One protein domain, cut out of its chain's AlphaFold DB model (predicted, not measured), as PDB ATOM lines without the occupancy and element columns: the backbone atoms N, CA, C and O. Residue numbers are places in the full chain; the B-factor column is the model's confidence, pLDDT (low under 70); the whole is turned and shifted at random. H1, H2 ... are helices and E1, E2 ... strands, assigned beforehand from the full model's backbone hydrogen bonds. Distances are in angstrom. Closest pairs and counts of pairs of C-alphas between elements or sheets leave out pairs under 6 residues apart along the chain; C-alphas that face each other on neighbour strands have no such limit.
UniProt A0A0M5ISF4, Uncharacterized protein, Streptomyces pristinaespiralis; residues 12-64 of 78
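What this domain is: This is residues 12 to 64 of the 78 residues of an uncharacterized protein of Streptomyces pristinaespiralis (UniProt A0A0M5ISF4). A small twisted sheet of four antiparallel strands, folded back and forth, makes the body, and an arm ending in the short helix H1 sticks out from it with residues 12 to 20. The printed part has 53 residues, with one named helix and four named strands that follow along the chain as H1, E1, E2, E3, E4, and the sheet's order is E1 - E2 - E3 - E4, all antiparallel. The class is mixed, helices and strands. The whole is only just compact, close to loose, with a radius of gyration of the C-alphas of 11.5 A and spans of 32 by 25 by 18 A.

Where its parts are: Find C-alpha 12 at (11.859, 6.706, -42.824); from there H1 runs over residues 12 to 17, 10.1 A long. E1 holds residues 25 to 30 and is 13.0 A long, starting at C-alpha 25 at (-7.508, 19.237, -37.064). E2 follows at residues 36 to 40, 13.9 A, and E3 at 43 to 47, 12.2 A. E4, residues 54 to 59, runs 12.8 A to C-alpha 59 at (-8.182, 6.553, -29.583).

How they stand to each other: Look first at E1 to E4, a meander, each strand the antiparallel neighbour of the one before. In the hairpin E1 and E2, at 143 degrees, N 27 and O 37 are 2.9 A apart. In the hairpin E2 and E3, at 157 degrees, N 38 and O 45 are 2.8 A apart. In the hairpin E3 and E4, at 175 degrees, N 58 and O 44 are 2.8 A apart. The edge strands E1 and E4 are apart. H1 is not on the sheet; 0 of its 2 O i to N i+4 pairs are within hydrogen-bond range, against 2 of 3 O i to N i+3 pairs.

The domain as a whole: The C-alphas of Thr 13 and Glu 29, the two farthest apart, are 33.1 A from each other. The printed part has no cut, and no link is long. Residues 12 to 17 have pLDDT under 70; the mean of the printed part is 91.9.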
ATOM      1  N   ALA A  12      12.117   7.701 -41.783       55.84
ATOM      2  CA  ALA A  12      11.859   6.706 -42.824       55.84
ATOM      3  C   ALA A  12      11.614   5.286 -42.277       55.84
ATOM      4  O   ALA A  12      10.840   4.533 -42.855       55.84
ATOM      5  N   THR A  13      12.244   4.930 -41.157       58.09
ATOM      6  CA  THR A  13      12.074   3.626 -40.482       58.09
ATOM      7  C   THR A  13      10.916   3.610 -39.484       58.09
ATOM      8  O   THR A  13      10.348   2.557 -39.218       58.09
ATOM      9  N   LEU A  14      10.502   4.772 -38.963       60.97
ATOM     10  CA  LEU A  14       9.332   4.877 -38.080       60.97
ATOM     11  C   LEU A  14       8.051   4.389 -38.764       60.97
ATOM     12  O   LEU A  14       7.231   3.746 -38.118       60.97
ATOM     13  N   ALA A  15       7.897   4.653 -40.063       61.22
ATOM     14  CA  ALA A  15       6.740   4.206 -40.832       61.22
ATOM     15  C   ALA A  15       6.595   2.671 -40.874       61.22
ATOM     16  O   ALA A  15       5.478   2.171 -40.982       61.22
ATOM     17  N   GLU A  16       7.697   1.922 -40.759       62.31
ATOM     18  CA  GLU A  16       7.690   0.454 -40.801       62.31
ATOM     19  C   GLU A  16       7.170  -0.168 -39.490       62.31
ATOM     20  O   GLU A  16       6.579  -1.248 -39.517       62.31
ATOM     21  N   ASP A  17       7.311   0.546 -38.366       68.12
ATOM     22  CA  ASP A  17       6.885   0.114 -37.024       68.12
ATOM     23  C   ASP A  17       5.571   0.774 -36.551       68.12
ATOM     24  O   ASP A  17       5.053   0.468 -35.470       68.12
ATOM     25  N   VAL A  18       5.003   1.686 -37.347       76.44
ATOM     26  CA  VAL A  18       3.734   2.354 -37.037       76.44
ATOM     27  C   VAL A  18       2.569   1.374 -37.163       76.44
ATOM     28  O   VAL A  18       2.292   0.802 -38.214       76.44
ATOM     29  N   ILE A  19       1.818   1.233 -36.071       86.38
ATOM     30  CA  ILE A  19       0.641   0.357 -36.012       86.38
ATOM     31  C   ILE A  19      -0.626   1.097 -36.490       86.38
ATOM     32  O   ILE A  19      -1.568   0.468 -36.972       86.38
ATOM     33  N   ARG A  20      -0.668   2.435 -36.360       87.62
ATOM     34  CA  ARG A  20      -1.769   3.309 -36.812       87.62
ATOM     35  C   ARG A  20      -1.277   4.744 -37.027       87.62
ATOM     36  O   ARG A  20      -0.536   5.260 -36.195       87.62
ATOM     37  N   SER A  21      -1.764   5.391 -38.083       90.31
ATOM     38  CA  SER A  21      -1.670   6.838 -38.310       90.31
ATOM     39  C   SER A  21      -3.070   7.460 -38.392       90.31
ATOM     40  O   SER A  21      -4.063   6.756 -38.600       90.31
ATOM     41  N   ALA A  22      -3.153   8.768 -38.158       92.44
ATOM     42  CA  ALA A  22      -4.386   9.551 -38.189       92.44
ATOM     43  C   ALA A  22      -4.057  11.012 -38.513       92.44
ATOM     44  O   ALA A  22      -2.994  11.499 -38.116       92.44
ATOM     45  N   VAL A  23      -4.973  11.708 -39.188       94.81
ATOM     46  CA  VAL A  23      -4.895  13.157 -39.384       94.81
ATOM     47  C   VAL A  23      -5.882  13.819 -38.432       94.81
ATOM     48  O   VAL A  23      -6.996  13.342 -38.226       94.81
ATOM     49  N   VAL A  24      -5.458  14.917 -37.815       96.50
ATOM     50  CA  VAL A  24      -6.258  15.647 -36.831       96.50
ATOM     51  C   VAL A  24      -6.238  17.135 -37.136       96.50
ATOM     52  O   VAL A  24      -5.215  17.681 -37.549       96.50
ATOM     53  N   ASP A  25      -7.361  17.798 -36.885       97.25
ATOM     54  CA  ASP A  25      -7.508  19.237 -37.064       97.25
ATOM     55  C   ASP A  25      -7.570  19.942 -35.712       97.25
ATOM     56  O   ASP A  25      -8.149  19.429 -34.751       97.25
ATOM     57  N   ALA A  26      -6.996  21.144 -35.641       96.94
ATOM     58  CA  ALA A  26      -7.075  21.977 -34.448       96.94
ATOM     59  C   ALA A  26      -8.534  22.349 -34.160       96.94
ATOM     60  O   ALA A  26      -9.230  22.878 -35.027       96.94
ATOM     61  N   THR A  27      -8.984  22.149 -32.923       97.75
ATOM     62  CA  THR A  27     -10.352  22.522 -32.529       97.75
ATOM     63  C   THR A  27     -10.467  23.995 -32.129       97.75
ATOM     64  O   THR A  27     -11.563  24.547 -32.101       97.75
ATOM     65  N   GLY A  28      -9.336  24.642 -31.817       98.19
ATOM     66  CA  GLY A  28      -9.285  25.993 -31.246       98.19
ATOM     67  C   GLY A  28      -9.531  26.041 -29.733       98.19
ATOM     68  O   GLY A  28      -9.562  27.126 -29.154       98.19
ATOM     69  N   GLU A  29      -9.685  24.885 -29.089       98.38
ATOM     70  CA  GLU A  29      -9.907  24.745 -27.649       98.38
ATOM     71  C   GLU A  29      -8.682  24.127 -26.959       98.38
ATOM     72  O   GLU A  29      -7.809  23.546 -27.604       98.38
ATOM     73  N   LEU A  30      -8.621  24.243 -25.630       98.44
ATOM     74  CA  LEU A  30      -7.674  23.480 -24.815       98.44
ATOM     75  C   LEU A  30      -8.299  22.141 -24.420       98.44
ATOM     76  O   LEU A  30      -9.495  22.069 -24.126       98.44
ATOM     77  N   GLY A  31      -7.488  21.091 -24.399       97.94
ATOM     78  CA  GLY A  31      -7.893  19.772 -23.944       97.94
ATOM     79  C   GLY A  31      -7.696  19.560 -22.446       97.94
ATOM     80  O   GLY A  31      -7.409  20.487 -21.685       97.94
ATOM     81  N   ALA A  32      -7.882  18.316 -22.007       96.88
ATOM     82  CA  ALA A  32      -7.861  17.950 -20.591       96.88
ATOM     83  C   ALA A  32      -6.477  18.128 -19.946       96.88
ATOM     84  O   ALA A  32      -6.392  18.377 -18.744       96.88
ATOM     85  N   SER A  33      -5.407  18.037 -20.741       97.31
ATOM     86  CA  SER A  33      -4.032  18.323 -20.307       97.31
ATOM     87  C   SER A  33      -3.749  19.821 -20.120       97.31
ATOM     88  O   SER A  33      -2.771  20.187 -19.472       97.31
ATOM     89  N   GLY A  34      -4.601  20.694 -20.670       98.31
ATOM     90  CA  GLY A  34      -4.384  22.140 -20.727       98.31
ATOM     91  C   GLY A  34      -3.651  22.631 -21.981       98.31
ATOM     92  O   GLY A  34      -3.444  23.836 -22.106       98.31
ATOM     93  N   PHE A  35      -3.299  21.741 -22.913       98.56
ATOM     94  CA  PHE A  35      -2.683  22.081 -24.201       98.56
ATOM     95  C   PHE A  35      -3.715  22.156 -25.341       98.56
ATOM     96  O   PHE A  35      -4.833  21.658 -25.182       98.56
ATOM     97  N   PRO A  36      -3.393  22.801 -26.482       98.62
ATOM     98  CA  PRO A  36      -4.270  22.848 -27.650       98.62
ATOM     99  C   PRO A  36      -4.762  21.466 -28.082       98.62
ATOM    100  O   PRO A  36      -3.971  20.531 -28.219       98.62
ATOM    101  N   ARG A  37      -6.072  21.363 -28.320       98.44
ATOM    102  CA  ARG A  37      -6.752  20.120 -28.679       98.44
ATOM    103  C   ARG A  37      -6.929  19.982 -30.188       98.44
ATOM    104  O   ARG A  37      -7.281  20.938 -30.884       98.44
ATOM    105  N   TYR A  38      -6.754  18.755 -30.663       98.31
ATOM    106  CA  TYR A  38      -6.947  18.344 -32.046       98.31
ATOM    107  C   TYR A  38      -7.824  17.095 -32.104       98.31
ATOM    108  O   TYR A  38      -7.769  16.247 -31.210       98.31
ATOM    109  N   VAL A  39      -8.653  16.982 -33.142       98.25
ATOM    110  CA  VAL A  39      -9.561  15.842 -33.328       98.25
ATOM    111  C   VAL A  39      -9.628  15.445 -34.800       98.25
ATOM    112  O   VAL A  39      -9.696  16.306 -35.672       98.25
ATOM    113  N   GLY A  40      -9.640  14.143 -35.076       97.19
ATOM    114  CA  GLY A  40      -9.803  13.587 -36.422       97.19
ATOM    115  C   GLY A  40      -9.579  12.076 -36.440       97.19
ATOM    116  O   GLY A  40      -8.917  11.546 -35.558       97.19
ATOM    117  N   ASP A  41     -10.191  11.357 -37.384       95.94
ATOM    118  CA  ASP A  41     -10.021   9.898 -37.561       95.94
ATOM    119  C   ASP A  41     -10.180   9.042 -36.280       95.94
ATOM    120  O   ASP A  41      -9.498   8.030 -36.078       95.94
ATOM    121  N   GLY A  42     -11.093   9.456 -35.391       95.81
ATOM    122  CA  GLY A  42     -11.331   8.798 -34.100       95.81
ATOM    123  C   GLY A  42     -10.254   9.074 -33.044       95.81
ATOM    124  O   GLY A  42     -10.296   8.497 -31.965       95.81
ATOM    125  N   VAL A  43      -9.297   9.952 -33.333       97.12
ATOM    126  CA  VAL A  43      -8.261  10.415 -32.414       97.12
ATOM    127  C   VAL A  43      -8.659  11.759 -31.814       97.12
ATOM    128  O   VAL A  43      -9.079  12.672 -32.524       97.12
ATOM    129  N   GLU A  44      -8.492  11.885 -30.501       98.25
ATOM    130  CA  GLU A  44      -8.513  13.159 -29.783       98.25
ATOM    131  C   GLU A  44      -7.165  13.318 -29.091       98.25
ATOM    132  O   GLU A  44      -6.752  12.435 -28.339       98.25
ATOM    133  N   VAL A  45      -6.462  14.412 -29.357       98.12
ATOM    134  CA  VAL A  45      -5.090  14.585 -28.886       98.12
ATOM    135  C   VAL A  45      -4.836  16.016 -28.445       98.12
ATOM    136  O   VAL A  45      -5.270  16.967 -29.097       98.12
ATOM    137  N   ASP A  46      -4.097  16.152 -27.356       98.44
ATOM    138  CA  ASP A  46      -3.590  17.431 -26.886       98.44
ATOM    139  C   ASP A  46      -2.097  17.505 -27.213       98.44
ATOM    140  O   ASP A  46      -1.346  16.575 -26.898       98.44
ATOM    141  N   ILE A  47      -1.668  18.586 -27.867       98.06
ATOM    142  CA  ILE A  47      -0.299  18.717 -28.386       98.06
ATOM    143  C   ILE A  47       0.326  20.009 -27.868       98.06
ATOM    144  O   ILE A  47      -0.235  21.090 -28.059       98.06
ATOM    145  N   ASP A  48       1.518  19.908 -27.281       97.75
ATOM    146  CA  ASP A  48       2.341  21.073 -26.961       97.75
ATOM    147  C   ASP A  48       2.789  21.772 -28.263       97.75
ATOM    148  O   ASP A  48       3.519  21.175 -29.057       97.75
ATOM    149  N   PRO A  49       2.383  23.031 -28.520       95.56
ATOM    150  CA  PRO A  49       2.727  23.724 -29.760       95.56
ATOM    151  C   PRO A  49       4.217  24.072 -29.877       95.56
ATOM    152  O   PRO A  49       4.682  24.334 -30.985       95.56
ATOM    153  N   GLU A  50       4.966  24.104 -28.769       96.12
ATOM    154  CA  GLU A  50       6.395  24.424 -28.772       96.12
ATOM    155  C   GLU A  50       7.245  23.183 -29.049       96.12
ATOM    156  O   GLU A  50       8.158  23.223 -29.875       96.12
ATOM    157  N   THR A  51       6.949  22.074 -28.366       95.12
ATOM    158  CA  THR A  51       7.771  20.851 -28.424       95.12
ATOM    159  C   THR A  51       7.204  19.764 -29.333       95.12
ATOM    160  O   THR A  51       7.924  18.836 -29.705       95.12
ATOM    161  N   ARG A  52       5.923  19.872 -29.699       94.69
ATOM    162  CA  ARG A  52       5.122  18.841 -30.377       94.69
ATOM    163  C   ARG A  52       4.973  17.537 -29.595       94.69
ATOM    164  O   ARG A  52       4.667  16.496 -30.183       94.69
ATOM    165  N   ALA A  53       5.180  17.577 -28.281       95.94
ATOM    166  CA  ALA A  53       4.874  16.456 -27.412       95.94
ATOM    167  C   ALA A  53       3.360  16.188 -27.387       95.94
ATOM    168  O   ALA A  53       2.546  17.112 -27.436       95.94
ATOM    169  N   VAL A  54       2.995  14.905 -27.339       97.25
ATOM    170  CA  VAL A  54       1.614  14.467 -27.113       97.25
ATOM    171  C   VAL A  54       1.380  14.430 -25.608       97.25
ATOM    172  O   VAL A  54       1.962  13.601 -24.911       97.25
ATOM    173  N   GLU A  55       0.523  15.320 -25.125       97.25
ATOM    174  CA  GLU A  55       0.293  15.552 -23.695       97.25
ATOM    175  C   GLU A  55      -0.905  14.746 -23.171       97.25
ATOM    176  O   GLU A  55      -0.935  14.326 -22.014       97.25
ATOM    177  N   ALA A  56      -1.880  14.468 -24.041       97.00
ATOM    178  CA  ALA A  56      -2.969  13.526 -23.800       97.00
ATOM    179  C   ALA A  56      -3.457  12.924 -25.123       97.00
ATOM    180  O   ALA A  56      -3.413  13.589 -26.157       97.00
ATOM    181  N   LEU A  57      -3.934  11.675 -25.095       96.94
ATOM    182  CA  LEU A  57      -4.411  10.970 -26.285       96.94
ATOM    183  C   LEU A  57      -5.558  10.013 -25.955       96.94
ATOM    184  O   LEU A  57      -5.422   9.136 -25.099       96.94
ATOM    185  N   LEU A  58      -6.641  10.130 -26.719       97.31
ATOM    186  CA  LEU A  58      -7.699   9.134 -26.814       97.31
ATOM    187  C   LEU A  58      -7.759   8.580 -28.235       97.31
ATOM    188  O   LEU A  58      -7.694   9.323 -29.214       97.31
ATOM    189  N   VAL A  59      -7.937   7.268 -28.332       96.12
ATOM    190  CA  VAL A  59      -8.182   6.553 -29.583       96.12
ATOM    191  C   VAL A  59      -9.538   5.878 -29.465       96.12
ATOM    192  O   VAL A  59      -9.753   5.033 -28.599       96.12
ATOM    193  N   ASP A  60     -10.474   6.300 -30.309       95.50
ATOM    194  CA  ASP A  60     -11.867   5.861 -30.318       95.50
ATOM    195  C   ASP A  60     -12.537   6.022 -28.932       95.50
ATOM    196  O   ASP A  60     -13.332   5.193 -28.485       95.50
ATOM    197  N   GLY A  61     -12.183   7.109 -28.233       96.62
ATOM    198  CA  GLY A  61     -12.679   7.458 -26.897       96.62
ATOM    199  C   GLY A  61     -12.012   6.719 -25.730       96.62
ATOM    200  O   GLY A  61     -12.421   6.914 -24.586       96.62
ATOM    201  N   ALA A  62     -11.000   5.883 -25.985       95.94
ATOM    202  CA  ALA A  62     -10.262   5.150 -24.959       95.94
ATOM    203  C   ALA A  62      -8.824   5.661 -24.808       95.94
ATOM    204  O   ALA A  62      -8.182   6.043 -25.784       95.94
ATOM    205  N   GLU A  63      -8.303   5.625 -23.582       93.94
ATOM    206  CA  GLU A  63      -6.897   5.933 -23.315       93.94
ATOM    207  C   GLU A  63      -5.978   4.906 -23.989       93.94
ATOM    208  O   GLU A  63      -6.302   3.716 -24.099       93.94
ATOM    209  N   LEU A  64      -4.818   5.374 -24.445       91.12
ATOM    210  CA  LEU A  64      -3.830   4.512 -25.070       91.12
ATOM    211  C   LEU A  64      -3.317   3.455 -24.076       91.12
ATOM    212  O   LEU A  64      -3.050   3.731 -22.909       91.12
TER     213      LEU A  64